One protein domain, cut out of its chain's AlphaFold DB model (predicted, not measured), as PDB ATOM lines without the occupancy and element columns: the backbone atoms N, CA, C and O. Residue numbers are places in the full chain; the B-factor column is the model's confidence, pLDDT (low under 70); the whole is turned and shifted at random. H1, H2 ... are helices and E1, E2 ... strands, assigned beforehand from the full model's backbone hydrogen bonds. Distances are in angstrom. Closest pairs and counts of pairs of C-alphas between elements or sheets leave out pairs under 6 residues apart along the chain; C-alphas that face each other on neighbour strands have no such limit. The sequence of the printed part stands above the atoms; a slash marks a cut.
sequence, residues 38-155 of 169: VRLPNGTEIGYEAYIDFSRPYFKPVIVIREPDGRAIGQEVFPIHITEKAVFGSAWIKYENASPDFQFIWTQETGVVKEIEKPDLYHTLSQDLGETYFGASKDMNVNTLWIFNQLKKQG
ATOM      1  N   VAL A  38     302.365 197.930 229.944       89.81
ATOM      2  CA  VAL A  38     303.595 198.569 229.490       89.81
ATOM      3  C   VAL A  38     304.588 198.479 230.638       89.81
ATOM      4  O   VAL A  38     304.317 199.024 231.707       89.81
ATOM      5  N   ARG A  39     305.726 197.818 230.424       89.69
ATOM      6  CA  ARG A  39     306.819 197.749 231.398       89.69
ATOM      7  C   ARG A  39     307.867 198.802 231.075       89.69
ATOM      8  O   ARG A  39     308.307 198.932 229.932       89.69
ATOM      9  N   LEU A  40     308.239 199.572 232.084       88.62
ATOM     10  CA  LEU A  40     309.099 200.739 231.949       88.62
ATOM     11  C   LEU A  40     310.528 200.427 232.417       88.62
ATOM     12  O   LEU A  40     310.722 199.511 233.218       88.62
ATOM     13  N   PRO A  41     311.543 201.184 231.960       86.06
ATOM     14  CA  PRO A  41     312.942 200.920 232.319       86.06
ATOM     15  C   PRO A  41     313.254 201.068 233.810       86.06
ATOM     16  O   PRO A  41     314.110 200.360 234.322       86.06
ATOM     17  N   ASN A  42     312.506 201.918 234.518       86.69
ATOM     18  CA  ASN A  42     312.583 202.063 235.976       86.69
ATOM     19  C   ASN A  42     311.930 200.891 236.749       86.69
ATOM     20  O   ASN A  42     311.792 200.950 237.969       86.69
ATOM     21  N   GLY A  43     311.462 199.855 236.044       87.50
ATOM     22  CA  GLY A  43     310.815 198.672 236.606       87.50
ATOM     23  C   GLY A  43     309.313 198.810 236.864       87.50
ATOM     24  O   GLY A  43     308.673 197.796 237.133       87.50
ATOM     25  N   THR A  44     308.737 200.014 236.768       89.94
ATOM     26  CA  THR A  44     307.286 200.204 236.939       89.94
ATOM     27  C   THR A  44     306.490 199.650 235.771       89.94
ATOM     28  O   THR A  44     306.999 199.451 234.663       89.94
ATOM     29  N   GLU A  45     305.204 199.432 236.019       90.88
ATOM     30  CA  GLU A  45     304.270 198.942 235.013       90.88
ATOM     31  C   GLU A  45     303.059 199.869 234.903       90.88
ATOM     32  O   GLU A  45     302.503 200.309 235.907       90.88
ATOM     33  N   ILE A  46     302.614 200.148 233.680       89.81
ATOM     34  CA  ILE A  46     301.332 200.810 233.424       89.81
ATOM     35  C   ILE A  46     300.378 199.777 232.846       89.81
ATOM     36  O   ILE A  46     300.674 199.156 231.825       89.81
ATOM     37  N   GLY A  47     299.212 199.620 233.457       87.75
ATOM     38  CA  GLY A  47     298.211 198.680 232.969       87.75
ATOM     39  C   GLY A  47     296.872 198.851 233.662       87.75
ATOM     40  O   GLY A  47     296.730 199.654 234.591       87.75
ATOM     41  N   TYR A  48     295.887 198.083 233.217       82.62
ATOM     42  CA  TYR A  48     294.542 198.130 233.777       82.62
ATOM     43  C   TYR A  48     294.487 197.529 235.181       82.62
ATOM     44  O   TYR A  48     295.078 196.490 235.453       82.62
ATOM     45  N   GLU A  49     293.776 198.186 236.083       76.81
ATOM     46  CA  GLU A  49     293.346 197.655 237.374       76.81
ATOM     47  C   GLU A  49     291.913 197.145 237.223       76.81
ATOM     48  O   GLU A  49     291.006 197.875 236.798       76.81
ATOM     49  N   ALA A  50     291.721 195.859 237.510       63.59
ATOM     50  CA  ALA A  50     290.424 195.211 237.428       63.59
ATOM     51  C   ALA A  50     289.665 195.430 238.742       63.59
ATOM     52  O   ALA A  50     289.729 194.616 239.657       63.59
ATOM     53  N   TYR A  51     288.920 196.530 238.832       57.38
ATOM     54  CA  TYR A  51     287.980 196.727 239.931       57.38
ATOM     55  C   TYR A  51     286.656 196.027 239.623       57.38
ATOM     56  O   TYR A  51     285.987 196.342 238.634       57.38
ATOM     57  N   ILE A  52     286.253 195.106 240.499       50.06
ATOM     58  CA  ILE A  52     284.854 194.691 240.614       50.06
ATOM     59  C   ILE A  52     284.227 195.555 241.708       50.06
ATOM     60  O   ILE A  52     284.253 195.208 242.886       50.06
ATOM     61  N   ASP A  53     283.708 196.720 241.325       45.66
ATOM     62  CA  ASP A  53     282.904 197.552 242.220       45.66
ATOM     63  C   ASP A  53     281.454 197.040 242.201       45.66
ATOM     64  O   ASP A  53     280.746 197.184 241.210       45.66
ATOM     65  N   PHE A  54     280.993 196.418 243.288       52.16
ATOM     66  CA  PHE A  54     279.600 195.963 243.400       52.16
ATOM     67  C   PHE A  54     278.618 197.099 243.739       52.16
ATOM     68  O   PHE A  54     277.407 196.897 243.655       52.16
ATOM     69  N   SER A  55     279.109 198.289 244.109       52.16
ATOM     70  CA  SER A  55     278.277 199.467 244.398       52.16
ATOM     71  C   SER A  55     277.844 200.217 243.131       52.16
ATOM     72  O   SER A  55     276.856 200.954 243.150       52.16
ATOM     73  N   ARG A  56     278.543 200.000 242.008       47.69
ATOM     74  CA  ARG A  56     278.203 200.521 240.679       47.69
ATOM     75  C   ARG A  56     278.368 199.398 239.654       47.69
ATOM     76  O   ARG A  56     279.488 198.943 239.481       47.69
ATOM     77  N   PRO A  57     277.326 198.978 238.912       46.53
ATOM     78  CA  PRO A  57     277.388 197.825 238.003       46.53
ATOM     79  C   PRO A  57     278.177 198.099 236.703       46.53
ATOM     80  O   PRO A  57     277.773 197.683 235.618       46.53
ATOM     81  N   TYR A  58     279.299 198.814 236.782       43.97
ATOM     82  CA  TYR A  58     280.165 199.128 235.658       43.97
ATOM     83  C   TYR A  58     281.582 198.638 235.933       43.97
ATOM     84  O   TYR A  58     282.312 199.193 236.749       43.97
ATOM     85  N   PHE A  59     282.001 197.644 235.155       55.94
ATOM     86  CA  PHE A  59     283.398 197.256 235.006       55.94
ATOM     87  C   PHE A  59     284.121 198.326 234.177       55.94
ATOM     88  O   PHE A  59     284.279 198.169 232.964       55.94
ATOM     89  N   LYS A  60     284.510 199.451 234.787       59.41
ATOM     90  CA  LYS A  60     285.381 200.440 234.138       59.41
ATOM     91  C   LYS A  60     286.817 200.194 234.609       59.41
ATOM     92  O   LYS A  60     287.182 200.693 235.669       59.41
ATOM     93  N   PRO A  61     287.632 199.430 233.863       68.38
ATOM     94  CA  PRO A  61     289.015 199.221 234.246       68.38
ATOM     95  C   PRO A  61     289.760 200.543 234.115       68.38
ATOM     96  O   PRO A  61     289.676 201.228 233.087       68.38
ATOM     97  N   VAL A  62     290.448 200.919 235.185       78.19
ATOM     98  CA  VAL A  62     291.200 202.169 235.247       78.19
ATOM     99  C   VAL A  62     292.665 201.857 235.034       78.19
ATOM    100  O   VAL A  62     293.156 200.828 235.480       78.19
ATOM    101  N   ILE A  63     293.363 202.721 234.309       84.94
ATOM    102  CA  ILE A  63     294.796 202.557 234.114       84.94
ATOM    103  C   ILE A  63     295.505 203.153 235.317       84.94
ATOM    104  O   ILE A  63     295.285 204.316 235.665       84.94
ATOM    105  N   VAL A  64     296.361 202.341 235.916       86.88
ATOM    106  CA  VAL A  64     297.168 202.714 237.072       86.88
ATOM    107  C   VAL A  64     298.633 202.427 236.780       86.88
ATOM    108  O   VAL A  64     298.969 201.591 235.932       86.88
ATOM    109  N   ILE A  65     299.498 203.135 237.491       88.94
ATOM    110  CA  ILE A  65     300.935 202.864 237.529       88.94
ATOM    111  C   ILE A  65     301.194 201.949 238.719       88.94
ATOM    112  O   ILE A  65     300.627 202.173 239.791       88.94
ATOM    113  N   ARG A  66     302.051 200.948 238.547       88.88
ATOM    114  CA  ARG A  66     302.424 199.994 239.588       88.88
ATOM    115  C   ARG A  66     303.912 199.975 239.846       88.88
ATOM    116  O   ARG A  66     304.719 200.167 238.938       88.88
ATOM    117  N   GLU A  67     304.236 199.688 241.094       90.00
ATOM    118  CA  GLU A  67     305.567 199.287 241.521       90.00
ATOM    119  C   GLU A  67     305.952 197.948 240.860       90.00
ATOM    120  O   GLU A  67     305.069 197.185 240.448       90.00
ATOM    121  N   PRO A  68     307.254 197.615 240.792       84.19
ATOM    122  CA  PRO A  68     307.721 196.322 240.295       84.19
ATOM    123  C   PRO A  68     307.209 195.108 241.080       84.19
ATOM    124  O   PRO A  68     307.456 193.991 240.646       84.19
ATOM    125  N   ASP A  69     306.574 195.301 242.240       84.12
ATOM    126  CA  ASP A  69     305.946 194.244 243.040       84.12
ATOM    127  C   ASP A  69     304.425 194.117 242.803       84.12
ATOM    128  O   ASP A  69     303.773 193.254 243.393       84.12
ATOM    129  N   GLY A  70     303.860 194.964 241.932       80.50
ATOM    130  CA  GLY A  70     302.446 194.974 241.563       80.50
ATOM    131  C   GLY A  70     301.569 195.946 242.355       80.50
ATOM    132  O   GLY A  70     300.394 196.104 242.011       80.50
ATOM    133  N   ARG A  71     302.085 196.638 243.376       86.31
ATOM    134  CA  ARG A  71     301.299 197.634 244.125       86.31
ATOM    135  C   ARG A  71     300.990 198.868 243.284       86.31
ATOM    136  O   ARG A  71     301.876 199.419 242.641       86.31
ATOM    137  N   ALA A  72     299.749 199.353 243.333       85.00
ATOM    138  CA  ALA A  72     299.364 200.587 242.654       85.00
ATOM    139  C   ALA A  72     299.976 201.825 243.339       85.00
ATOM    140  O   ALA A  72     299.790 202.042 244.535       85.00
ATOM    141  N   ILE A  73     300.673 202.644 242.553       83.25
ATOM    142  CA  ILE A  73     301.291 203.917 242.954       83.25
ATOM    143  C   ILE A  73     300.292 205.064 242.787       83.25
ATOM    144  O   ILE A  73     300.196 205.948 243.635       83.25
ATOM    145  N   GLY A  74     299.555 205.063 241.674       78.38
ATOM    146  CA  GLY A  74     298.659 206.157 241.325       78.38
ATOM    147  C   GLY A  74     297.652 205.781 240.244       78.38
ATOM    148  O   GLY A  74     297.968 205.070 239.286       78.38
ATOM    149  N   GLN A  75     296.441 206.302 240.413       77.88
ATOM    150  CA  GLN A  75     295.314 206.200 239.494       77.88
ATOM    151  C   GLN A  75     295.006 207.593 238.939       77.88
ATOM    152  O   GLN A  75     295.099 208.567 239.675       77.88
ATOM    153  N   GLU A  76     294.629 207.686 237.659       74.12
ATOM    154  CA  GLU A  76     294.235 208.961 237.024       74.12
ATOM    155  C   GLU A  76     295.275 210.086 237.201       74.12
ATOM    156  O   GLU A  76     294.937 211.262 237.322       74.12
ATOM    157  N   VAL A  77     296.558 209.717 237.170       77.38
ATOM    158  CA  VAL A  77     297.664 210.652 237.382       77.38
ATOM    159  C   VAL A  77     297.760 211.624 236.205       77.38
ATOM    160  O   VAL A  77     297.819 211.193 235.046       77.38
ATOM    161  N   PHE A  78     297.765 212.924 236.504       75.06
ATOM    162  CA  PHE A  78     297.793 214.011 235.526       75.06
ATOM    163  C   PHE A  78     298.293 215.336 236.139       75.06
ATOM    164  O   PHE A  78     297.647 215.845 237.056       75.06
ATOM    165  N   PRO A  79     299.370 215.949 235.615       77.75
ATOM    166  CA  PRO A  79     300.292 215.390 234.629       77.75
ATOM    167  C   PRO A  79     301.070 214.203 235.213       77.75
ATOM    168  O   PRO A  79     301.180 214.054 236.430       77.75
ATOM    169  N   ILE A  80     301.589 213.347 234.334       84.94
ATOM    170  CA  ILE A  80     302.455 212.213 234.673       84.94
ATOM    171  C   ILE A  80     303.706 212.263 233.798       84.94
ATOM    172  O   ILE A  80     303.624 212.395 232.576       84.94
ATOM    173  N   HIS A  81     304.857 212.072 234.427       86.50
ATOM    174  CA  HIS A  81     306.156 212.011 233.781       86.50
ATOM    175  C   HIS A  81     306.937 210.806 234.292       86.50
ATOM    176  O   HIS A  81     306.894 210.457 235.472       86.50
ATOM    177  N   ILE A  82     307.637 210.145 233.375       87.75
ATOM    178  CA  ILE A  82     308.311 208.875 233.632       87.75
ATOM    179  C   ILE A  82     309.712 208.973 233.068       87.75
ATOM    180  O   ILE A  82     309.880 209.337 231.905       87.75
ATOM    181  N   THR A  83     310.699 208.619 233.875       88.94
ATOM    182  CA  THR A  83     312.108 208.582 233.490       88.94
ATOM    183  C   THR A  83     312.684 207.195 233.757       88.94
ATOM    184  O   THR A  83     311.978 206.278 234.184       88.94
ATOM    185  N   GLU A  84     313.977 207.016 233.504       88.62
ATOM    186  CA  GLU A  84     314.681 205.763 233.805       88.62
ATOM    187  C   GLU A  84     314.785 205.465 235.302       88.62
ATOM    188  O   GLU A  84     314.973 204.310 235.671       88.62
ATOM    189  N   LYS A  85     314.630 206.477 236.162       89.44
ATOM    190  CA  LYS A  85     314.797 206.339 237.616       89.44
ATOM    191  C   LYS A  85     313.513 206.566 238.409       89.44
ATOM    192  O   LYS A  85     313.389 206.058 239.521       89.44
ATOM    193  N   ALA A  86     312.572 207.335 237.862       90.38
ATOM    194  CA  ALA A  86     311.446 207.844 238.632       90.38
ATOM    195  C   ALA A  86     310.135 207.879 237.842       90.38
ATOM    196  O   ALA A  86     310.105 207.863 236.609       90.38
ATOM    197  N   VAL A  87     309.039 207.958 238.589       89.56
ATOM    198  CA  VAL A  87     307.708 208.341 238.111       89.56
ATOM    199  C   VAL A  87     307.257 209.518 238.954       89.56
ATOM    200  O   VAL A  87     307.310 209.434 240.177       89.56
ATOM    201  N   PHE A  88     306.787 210.598 238.345       87.75
ATOM    202  CA  PHE A  88     306.301 211.753 239.091       87.75
ATOM    203  C   PHE A  88     305.082 212.384 238.439       87.75
ATOM    204  O   PHE A  88     304.886 212.292 237.225       87.75
ATOM    205  N   GLY A  89     304.232 213.000 239.250       84.88
ATOM    206  CA  GLY A  89     302.986 213.579 238.771       84.88
ATOM    207  C   GLY A  89     302.024 213.948 239.888       84.88
ATOM    208  O   GLY A  89     302.391 213.962 241.063       84.88
ATOM    209  N   SER A  90     300.778 214.233 239.507       81.50
ATOM    210  CA  SER A  90     299.691 214.533 240.446       81.50
ATOM    211  C   SER A  90     298.615 213.448 240.421       81.50
ATOM    212  O   SER A  90     298.091 213.134 239.356       81.50
ATOM    213  N   ALA A  91     298.284 212.865 241.576       66.19
ATOM    214  CA  ALA A  91     297.389 211.709 241.705       66.19
ATOM    215  C   ALA A  91     295.885 212.046 241.807       66.19
ATOM    216  O   ALA A  91     295.077 211.129 241.952       66.19
ATOM    217  N   TRP A  92     295.478 213.324 241.768       63.50
ATOM    218  CA  TRP A  92     294.062 213.691 241.901       63.50
ATOM    219  C   TRP A  92     293.657 214.926 241.095       63.50
ATOM    220  O   TRP A  92     294.391 215.910 241.005       63.50
ATOM    221  N   ILE A  93     292.434 214.893 240.551       51.72
ATOM    222  CA  ILE A  93     291.861 215.967 239.737       51.72
ATOM    223  C   ILE A  93     290.951 216.845 240.599       51.72
ATOM    224  O   ILE A  93     289.808 216.490 240.896       51.72
ATOM    225  N   LYS A  94     291.425 218.053 240.908       44.94
ATOM    226  CA  LYS A  94     290.580 219.253 240.912       44.94
ATOM    227  C   LYS A  94     291.457 220.507 240.781       44.94
ATOM    228  O   LYS A  94     292.099 220.908 241.741       44.94
ATOM    229  N   TYR A  95     291.367 221.137 239.607       45.59
ATOM    230  CA  TYR A  95     291.852 222.480 239.244       45.59
ATOM    231  C   TYR A  95     293.319 222.650 238.824       45.59
ATOM    232  O   TYR A  95     294.192 221.851 239.136       45.59
ATOM    233  N   GLU A  96     293.524 223.723 238.053       50.03
ATOM    234  CA  GLU A  96     294.700 224.124 237.262       50.03
ATOM    235  C   GLU A  96     295.986 224.386 238.071       50.03
ATOM    236  O   GLU A  96     297.000 224.760 237.493       50.03
ATOM    237  N   ASN A  97     295.978 224.120 239.381       54.91
ATOM    238  CA  ASN A  97     297.139 224.196 240.260       54.91
ATOM    239  C   ASN A  97     297.275 222.868 241.011       54.91
ATOM    240  O   ASN A  97     296.405 222.513 241.808       54.91
ATOM    241  N   ALA A  98     298.360 222.132 240.762       59.06
ATOM    242  CA  ALA A  98     298.640 220.889 241.471       59.06
ATOM    243  C   ALA A  98     298.898 221.189 242.958       59.06
ATOM    244  O   ALA A  98     299.964 221.699 243.304       59.06
ATOM    245  N   SER A  99     297.921 220.896 243.826       69.38
ATOM    246  CA  SER A  99     298.111 220.985 245.281       69.38
ATOM    247  C   SER A  99     299.268 220.067 245.700       69.38
ATOM    248  O   SER A  99     299.301 218.924 245.227       69.38
ATOM    249  N   PRO A 100     300.159 220.498 246.612       70.06
ATOM    250  CA  PRO A 100     301.174 219.633 247.225       70.06
ATOM    251  C   PRO A 100     300.604 218.335 247.817       70.06
ATOM    252  O   PRO A 100     301.297 217.324 247.905       70.06
ATOM    253  N   ASP A 101     299.316 218.336 248.174       72.81
ATOM    254  CA  ASP A 101     298.584 217.159 248.663       72.81
ATOM    255  C   ASP A 101     298.556 216.000 247.660       72.81
ATOM    256  O   ASP A 101     298.419 214.835 248.040       72.81
ATOM    257  N   PHE A 102     298.640 216.326 246.371       77.25
ATOM    258  CA  PHE A 102     298.456 215.380 245.278       77.25
ATOM    259  C   PHE A 102     299.729 215.144 244.474       77.25
ATOM    260  O   PHE A 102     299.746 214.223 243.659       77.25
ATOM    261  N   GLN A 103     300.786 215.922 244.719       86.62
ATOM    262  CA  GLN A 103     302.083 215.740 244.081       86.62
ATOM    263  C   GLN A 103     302.849 214.574 244.701       86.62
ATOM    264  O   GLN A 103     302.980 214.470 245.926       86.62
ATOM    265  N   PHE A 104     303.388 213.707 243.849       89.75
ATOM    266  CA  PHE A 104     304.224 212.599 244.286       89.75
ATOM    267  C   PHE A 104     305.382 212.331 243.326       89.75
ATOM    268  O   PHE A 104     305.291 212.557 242.117       89.75
ATOM    269  N   ILE A 105     306.461 211.794 243.889       91.31
ATOM    270  CA  ILE A 105     307.559 211.152 243.171       91.31
ATOM    271  C   ILE A 105     307.670 209.732 243.707       91.31
ATOM    272  O   ILE A 105     307.696 209.508 244.915       91.31
ATOM    273  N   TRP A 106     307.745 208.769 242.808       92.62
ATOM    274  CA  TRP A 106     308.121 207.404 243.113       92.62
ATOM    275  C   TRP A 106     309.503 207.119 242.533       92.62
ATOM    276  O   TRP A 106     309.774 207.444 241.375       92.62
ATOM    277  N   THR A 107     310.349 206.472 243.332       92.00
ATOM    278  CA  THR A 107     311.598 205.845 242.886       92.00
ATOM    279  C   THR A 107     311.690 204.440 243.473       92.00
ATOM    280  O   THR A 107     311.037 204.137 244.476       92.00
ATOM    281  N   GLN A 108     312.534 203.592 242.888       89.88
ATOM    282  CA  GLN A 108     312.776 202.251 243.420       89.88
ATOM    283  C   GLN A 108     313.397 202.275 244.830       89.88
ATOM    284  O   GLN A 108     313.127 201.385 245.631       89.88
ATOM    285  N   GLU A 109     314.210 203.286 245.142       90.81
ATOM    286  CA  GLU A 109     314.934 203.381 246.414       90.81
ATOM    287  C   GLU A 109     314.060 203.928 247.548       90.81
ATOM    288  O   GLU A 109     314.130 203.452 248.681       90.81
ATOM    289  N   THR A 110     313.231 204.931 247.256       92.06
ATOM    290  CA  THR A 110     312.466 205.664 248.277       92.06
ATOM    291  C   THR A 110     311.001 205.254 248.363       92.06
ATOM    292  O   THR A 110     310.324 205.621 249.324       92.06
ATOM    293  N   GLY A 111     310.485 204.543 247.358       91.19
ATOM    294  CA  GLY A 111     309.051 204.344 247.181       91.19
ATOM    295  C   GLY A 111     308.326 205.659 246.882       91.19
ATOM    296  O   GLY A 111     308.930 206.619 246.394       91.19
ATOM    297  N   VAL A 112     307.018 205.696 247.164       91.06
ATOM    298  CA  VAL A 112     306.177 206.885 246.959       91.06
ATOM    299  C   VAL A 112     306.483 207.945 248.014       91.06
ATOM    300  O   VAL A 112     306.315 207.720 249.212       91.06
ATOM    301  N   VAL A 113     306.878 209.125 247.555       91.94
ATOM    302  CA  VAL A 113     307.113 210.320 248.364       91.94
ATOM    303  C   VAL A 113     306.127 211.391 247.922       91.94
ATOM    304  O   VAL A 113     306.150 211.807 246.764       91.94
ATOM    305  N   LYS A 114     305.266 211.846 248.837       90.69
ATOM    306  CA  LYS A 114     304.363 212.979 248.596       90.69
ATOM    307  C   LYS A 114     304.969 214.269 249.124       90.69
ATOM    308  O   LYS A 114     305.566 214.263 250.203       90.69
ATOM    309  N   GLU A 115     304.761 215.363 248.402       90.62
ATOM    310  CA  GLU A 115     305.308 216.673 248.775       90.62
ATOM    311  C   GLU A 115     304.809 217.119 250.157       90.62
ATOM    312  O   GLU A 115     305.616 217.505 250.998       90.62
ATOM    313  N   ILE A 116     303.510 216.964 250.447       90.38
ATOM    314  CA  ILE A 116     302.956 217.338 251.759       90.38
ATOM    315  C   ILE A 116     303.524 216.521 252.932       90.38
ATOM    316  O   ILE A 116     303.640 217.029 254.046       90.38
ATOM    317  N   GLU A 117     303.866 215.250 252.709       92.06
ATOM    318  CA  GLU A 117     304.336 214.363 253.778       92.06
ATOM    319  C   GLU A 117     305.838 214.545 254.041       92.06
ATOM    320  O   GLU A 117     306.281 214.455 255.187       92.06
ATOM    321  N   LYS A 118     306.634 214.766 252.983       94.31
ATOM    322  CA  LYS A 118     308.103 214.859 253.043       94.31
ATOM    323  C   LYS A 118     308.640 215.885 252.024       94.31
ATOM    324  O   LYS A 118     309.260 215.479 251.035       94.31
ATOM    325  N   PRO A 119     308.461 217.197 252.261       93.75
ATOM    326  CA  PRO A 119     308.774 218.236 251.275       93.75
ATOM    327  C   PRO A 119     310.264 218.299 250.914       93.75
ATOM    328  O   PRO A 119     310.610 218.333 249.736       93.75
ATOM    329  N   ASP A 120     311.165 218.222 251.898       95.06
ATOM    330  CA  ASP A 120     312.614 218.315 251.645       95.06
ATOM    331  C   ASP A 120     313.127 217.164 250.767       95.06
ATOM    332  O   ASP A 120     313.911 217.360 249.832       95.06
ATOM    333  N   LEU A 121     312.643 215.946 251.038       94.44
ATOM    334  CA  LEU A 121     312.989 214.768 250.247       94.44
ATOM    335  C   LEU A 121     312.386 214.863 248.845       94.44
ATOM    336  O   LEU A 121     313.071 214.572 247.869       94.44
ATOM    337  N   TYR A 122     311.131 215.304 248.740       92.94
ATOM    338  CA  TYR A 122     310.466 215.511 247.459       92.94
ATOM    339  C   TYR A 122     311.241 216.498 246.574       92.94
ATOM    340  O   TYR A 122     311.565 216.171 245.432       92.94
ATOM    341  N   HIS A 123     311.614 217.668 247.099       91.88
ATOM    342  CA  HIS A 123     312.379 218.664 246.347       91.88
ATOM    343  C   HIS A 123     313.758 218.150 245.931       91.88
ATOM    344  O   HIS A 123     314.148 218.345 244.779       91.88
ATOM    345  N   THR A 124     314.459 217.437 246.814       93.12
ATOM    346  CA  THR A 124     315.740 216.801 246.472       93.12
ATOM    347  C   THR A 124     315.579 215.817 245.311       93.12
ATOM    348  O   THR A 124     316.294 215.912 244.315       93.12
ATOM    349  N   LEU A 125     314.592 214.919 245.386       91.12
ATOM    350  CA  LEU A 125     314.318 213.946 244.326       91.12
ATOM    351  C   LEU A 125     313.899 214.623 243.018       91.12
ATOM    352  O   LEU A 125     314.306 214.182 241.947       91.12
ATOM    353  N   SER A 126     313.129 215.715 243.093       87.69
ATOM    354  CA  SER A 126     312.646 216.451 241.917       87.69
ATOM    355  C   SER A 126     313.768 217.042 241.055       87.69
ATOM    356  O   SER A 126     313.583 217.263 239.857       87.69
ATOM    357  N   GLN A 127     314.934 217.283 241.656       86.81
ATOM    358  CA  GLN A 127     316.111 217.808 240.968       86.81
ATOM    359  C   GLN A 127     316.904 216.709 240.241       86.81
ATOM    360  O   GLN A 127     317.608 217.022 239.284       86.81
ATOM    361  N   ASP A 128     316.753 215.437 240.630       81.38
ATOM    362  CA  ASP A 128     317.480 214.281 240.067       81.38
ATOM    363  C   ASP A 128     316.559 213.296 239.316       81.38
ATOM    364  O   ASP A 128     316.805 212.093 239.224       81.38
ATOM    365  N   LEU A 129     315.459 213.789 238.740       76.38
ATOM    366  CA  LEU A 129     314.509 212.925 238.027       76.38
ATOM    367  C   LEU A 129     315.084 212.354 236.719       76.38
ATOM    368  O   LEU A 129     314.584 211.345 236.229       76.38
ATOM    369  N   GLY A 130     316.151 212.948 236.180       72.19
ATOM    370  CA  GLY A 130     316.761 212.583 234.899       72.19
ATOM    371  C   GLY A 130     316.165 213.337 233.704       72.19
ATOM    372  O   GLY A 130     315.048 213.846 233.753       72.19
ATOM    373  N   GLU A 131     316.934 213.428 232.616       68.81
ATOM    374  CA  GLU A 131     316.567 214.231 231.435       68.81
ATOM    375  C   GLU A 131     315.756 213.458 230.382       68.81
ATOM    376  O   GLU A 131     315.058 214.062 229.568       68.81
ATOM    377  N   THR A 132     315.835 212.124 230.381       76.56
ATOM    378  CA  THR A 132     315.131 211.288 229.398       76.56
ATOM    379  C   THR A 132     313.746 210.916 229.907       76.56
ATOM    380  O   THR A 132     313.608 210.195 230.895       76.56
ATOM    381  N   TYR A 133     312.722 211.379 229.187       78.44
ATOM    382  CA  TYR A 133     311.320 211.101 229.481       78.44
ATOM    383  C   TYR A 133     310.756 210.026 228.549       78.44
ATOM    384  O   TYR A 133     310.934 210.067 227.328       78.44
ATOM    385  N   PHE A 134     310.007 209.084 229.115       82.94
ATOM    386  CA  PHE A 134     309.205 208.125 228.370       82.94
ATOM    387  C   PHE A 134     307.768 208.632 228.250       82.94
ATOM    388  O   PHE A 134     307.063 208.791 229.244       82.94
ATOM    389  N   GLY A 135     307.311 208.855 227.016       76.75
ATOM    390  CA  GLY A 135     305.949 209.311 226.737       76.75
ATOM    391  C   GLY A 135     305.896 210.791 226.371       76.75
ATOM    392  O   GLY A 135     306.530 211.200 225.402       76.75
ATOM    393  N   ALA A 136     305.074 211.567 227.078       74.12
ATOM    394  CA  ALA A 136     304.894 212.989 226.796       74.12
ATOM    395  C   ALA A 136     306.029 213.848 227.361       74.12
ATOM    396  O   ALA A 136     306.631 213.503 228.377       74.12
ATOM    397  N   SER A 137     306.278 214.990 226.711       72.88
ATOM    398  CA  SER A 137     307.197 216.012 227.226       72.88
ATOM    399  C   SER A 137     306.772 216.482 228.621       72.88
ATOM    400  O   SER A 137     305.584 216.453 228.952       72.88
ATOM    401  N   LYS A 138     307.729 216.986 229.405       69.44
ATOM    402  CA  LYS A 138     307.484 217.608 230.714       69.44
ATOM    403  C   LYS A 138     306.419 218.714 230.657       69.44
ATOM    404  O   LYS A 138     305.651 218.876 231.594       69.44
ATOM    405  N   ASP A 139     306.329 219.426 229.537       71.81
ATOM    406  CA  ASP A 139     305.394 220.550 229.367       71.81
ATOM    407  C   ASP A 139     303.994 220.122 228.896       71.81
ATOM    408  O   ASP A 139     303.083 220.941 228.775       71.81
ATOM    409  N   MET A 140     303.806 218.839 228.578       74.69
ATOM    410  CA  MET A 140     302.533 218.325 228.092       74.69
ATOM    411  C   MET A 140     301.675 217.816 229.244       74.69
ATOM    412  O   MET A 140     302.041 216.887 229.962       74.69
ATOM    413  N   ASN A 141     300.465 218.355 229.340       77.75
ATOM    414  CA  ASN A 141     299.485 217.908 230.314       77.75
ATOM    415  C   ASN A 141     298.704 216.704 229.756       77.75
ATOM    416  O   ASN A 141     297.715 216.869 229.039       77.75
ATOM    417  N   VAL A 142     299.184 215.481 230.022       80.81
ATOM    418  CA  VAL A 142     298.571 214.206 229.583       80.81
ATOM    419  C   VAL A 142     298.404 213.232 230.747       80.81
ATOM    420  O   VAL A 142     299.137 213.301 231.732       80.81
ATOM    421  N   ASN A 143     297.419 212.333 230.654       82.44
ATOM    422  CA  ASN A 143     297.075 211.412 231.742       82.44
ATOM    423  C   ASN A 143     297.661 210.012 231.530       82.44
ATOM    424  O   ASN A 143     298.151 209.674 230.446       82.44
ATOM    425  N   THR A 144     297.547 209.165 232.554       85.44
ATOM    426  CA  THR A 144     298.034 207.776 232.523       85.44
ATOM    427  C   THR A 144     297.467 206.970 231.343       85.44
ATOM    428  O   THR A 144     298.192 206.191 230.729       85.44
ATOM    429  N   LEU A 145     296.200 207.195 230.961       87.00
ATOM    430  CA  LEU A 145     295.573 206.538 229.802       87.00
ATOM    431  C   LEU A 145     296.218 206.952 228.475       87.00
ATOM    432  O   LEU A 145     296.453 206.106 227.609       87.00
ATOM    433  N   TRP A 146     296.505 208.240 228.295       88.19
ATOM    434  CA  TRP A 146     297.176 208.720 227.096       88.19
ATOM    435  C   TRP A 146     298.584 208.129 226.993       88.19
ATOM    436  O   TRP A 146     298.921 207.576 225.946       88.19
ATOM    437  N   ILE A 147     299.368 208.167 228.080       88.50
ATOM    438  CA  ILE A 147     300.733 207.616 228.096       88.50
ATOM    439  C   ILE A 147     300.715 206.125 227.775       88.50
ATOM    440  O   ILE A 147     301.434 205.694 226.875       88.50
ATOM    441  N   PHE A 148     299.851 205.351 228.431       89.56
ATOM    442  CA  PHE A 148     299.694 203.922 228.163       89.56
ATOM    443  C   PHE A 148     299.459 203.636 226.675       89.56
ATOM    444  O   PHE A 148     300.173 202.842 226.065       89.56
ATOM    445  N   ASN A 149     298.509 204.344 226.057       88.94
ATOM    446  CA  ASN A 149     298.192 204.163 224.643       88.94
ATOM    447  C   ASN A 149     299.349 204.548 223.712       88.94
ATOM    448  O   ASN A 149     299.517 203.917 222.669       88.94
ATOM    449  N   GLN A 150     300.137 205.570 224.049       88.94
ATOM    450  CA  GLN A 150     301.298 205.950 223.240       88.94
ATOM    451  C   GLN A 150     302.443 204.952 223.379       88.94
ATOM    452  O   GLN A 150     303.009 204.534 222.372       88.94
ATOM    453  N   LEU A 151     302.763 204.531 224.601       88.62
ATOM    454  CA  LEU A 151     303.850 203.585 224.841       88.62
ATOM    455  C   LEU A 151     303.542 202.209 224.246       88.62
ATOM    456  O   LEU A 151     304.434 201.597 223.658       88.62
ATOM    457  N   LYS A 152     302.275 201.776 224.264       87.12
ATOM    458  CA  LYS A 152     301.832 200.574 223.540       87.12
ATOM    459  C   LYS A 152     302.133 200.637 222.043       87.12
ATOM    460  O   LYS A 152     302.560 199.644 221.469       87.12
ATOM    461  N   LYS A 153     301.957 201.794 221.394       86.81
ATOM    462  CA  LYS A 153     302.250 201.945 219.955       86.81
ATOM    463  C   LYS A 153     303.739 201.836 219.629       86.81
ATOM    464  O   LYS A 153     304.076 201.525 218.493       86.81
ATOM    465  N   GLN A 154     304.622 202.098 220.592       83.75
ATOM    466  CA  GLN A 154     306.069 202.052 220.371       83.75
ATOM    467  C   GLN A 154     306.632 200.624 220.365       83.75
ATOM    468  O   GLN A 154     307.773 200.438 219.952       83.75
ATOM    469  N   GLY A 155     305.880 199.625 220.836       73.31
ATOM    470  CA  GLY A 155     306.262 198.206 220.819       73.31
ATOM    471  C   GLY A 155     307.381 197.810 221.795       73.31
ATOM    472  O   GLY A 155     307.309 196.747 222.395       73.31
TER     473      GLY A 155
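Overview. This is residues 38 to 155 of the 169 residues of an uncharacterized protein of Roseinatronobacter thiooxidans (UniProt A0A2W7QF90). Two small antiparallel sheets meet where E3, at the edge of the smaller sheet, comes up to one face of the larger; H1 covers the other face of the larger sheet, and H2 packs across E1 and E2 of the smaller one. The loop between E1 and E2 makes a long arm, and its residues 53 to 58 stick out free. The 118 printed residues include, in chain order, seven named strands and then two named helices, with the sheets ordered E1-E2-E3 and E4-E5-E6-E7. The class is mixed, helices and strands, though under half of the residues are in named elements. The whole is compact, with a radius of gyration of the C-alphas of 14.1 A and spans of 43 by 33 by 29 A.

Arrangement. Start at residues 38 to 39, which pair antiparallel with residues 45 to 46 of E1, residues 45 to 49. E1, E2 (residues 62 to 66) and E3 (residues 72 to 75) form a meander, each strand the antiparallel neighbour of the one before; look for N 49 and O 62 at 2.8 A, and N 73 and O 65 at 2.8 A. This sheet is only just strongly twisted, with C-alphas up to 4.0 A off its best plane. A second meander follows: E4 (residues 80 to 82), E5 (residues 86 to 90), E6 (residues 103 to 107) and E7 (residues 111 to 114). Check N 81 and O 88 at 2.8 A, N 106 and O 87 at 2.7 A, and N 113 and O 105 at 2.8 A. Between the sheets, the closest C-alphas of E3 and E7 are those of Ile 73 and Val 112, 7.0 A apart. H1, residues 119 to 127, is on the second sheet at a height of 9.2 A and runs across the strands, at 65 degrees to E6 on the local plane; Val 113 and Tyr 122 are the closest C-alphas of E7 and H1, at 6.2 A. H2, residues 144 to 153, is on one face of the first sheet, making two layers, helix over sheet, at a height of 9.4 A; Ile 63 and Leu 145 are the closest C-alphas of E2 and H2, at 5.9 A. H1 and H2 are apart, and in both every O i to N i+4 pair is within hydrogen-bond range.

Along the chain. Find C-alpha 45 at (304.270, 198.942, 235.013), where E1 begins; it runs 11.3 A, and E2 12.2 A. E5 runs 13.6 A and E6 13.8 A. H1 begins at C-alpha 119, (308.774, 218.236, 251.275), and spans 12.7 A. H2 spans 14.5 A, ending at C-alpha 153, (302.250, 201.945, 219.955).

Size, cuts and confidence. The C-alphas farthest apart, those of Pro 57 and Gln 127, lie 43.7 A from each other. The printed part has no cut; its long links are E1 to E2, E5 to E6 and H1 to H2. The mean pLDDT of the printed part is 79.6, and residues 50 to 61, 91 to 99, 131 and 138 are under 70.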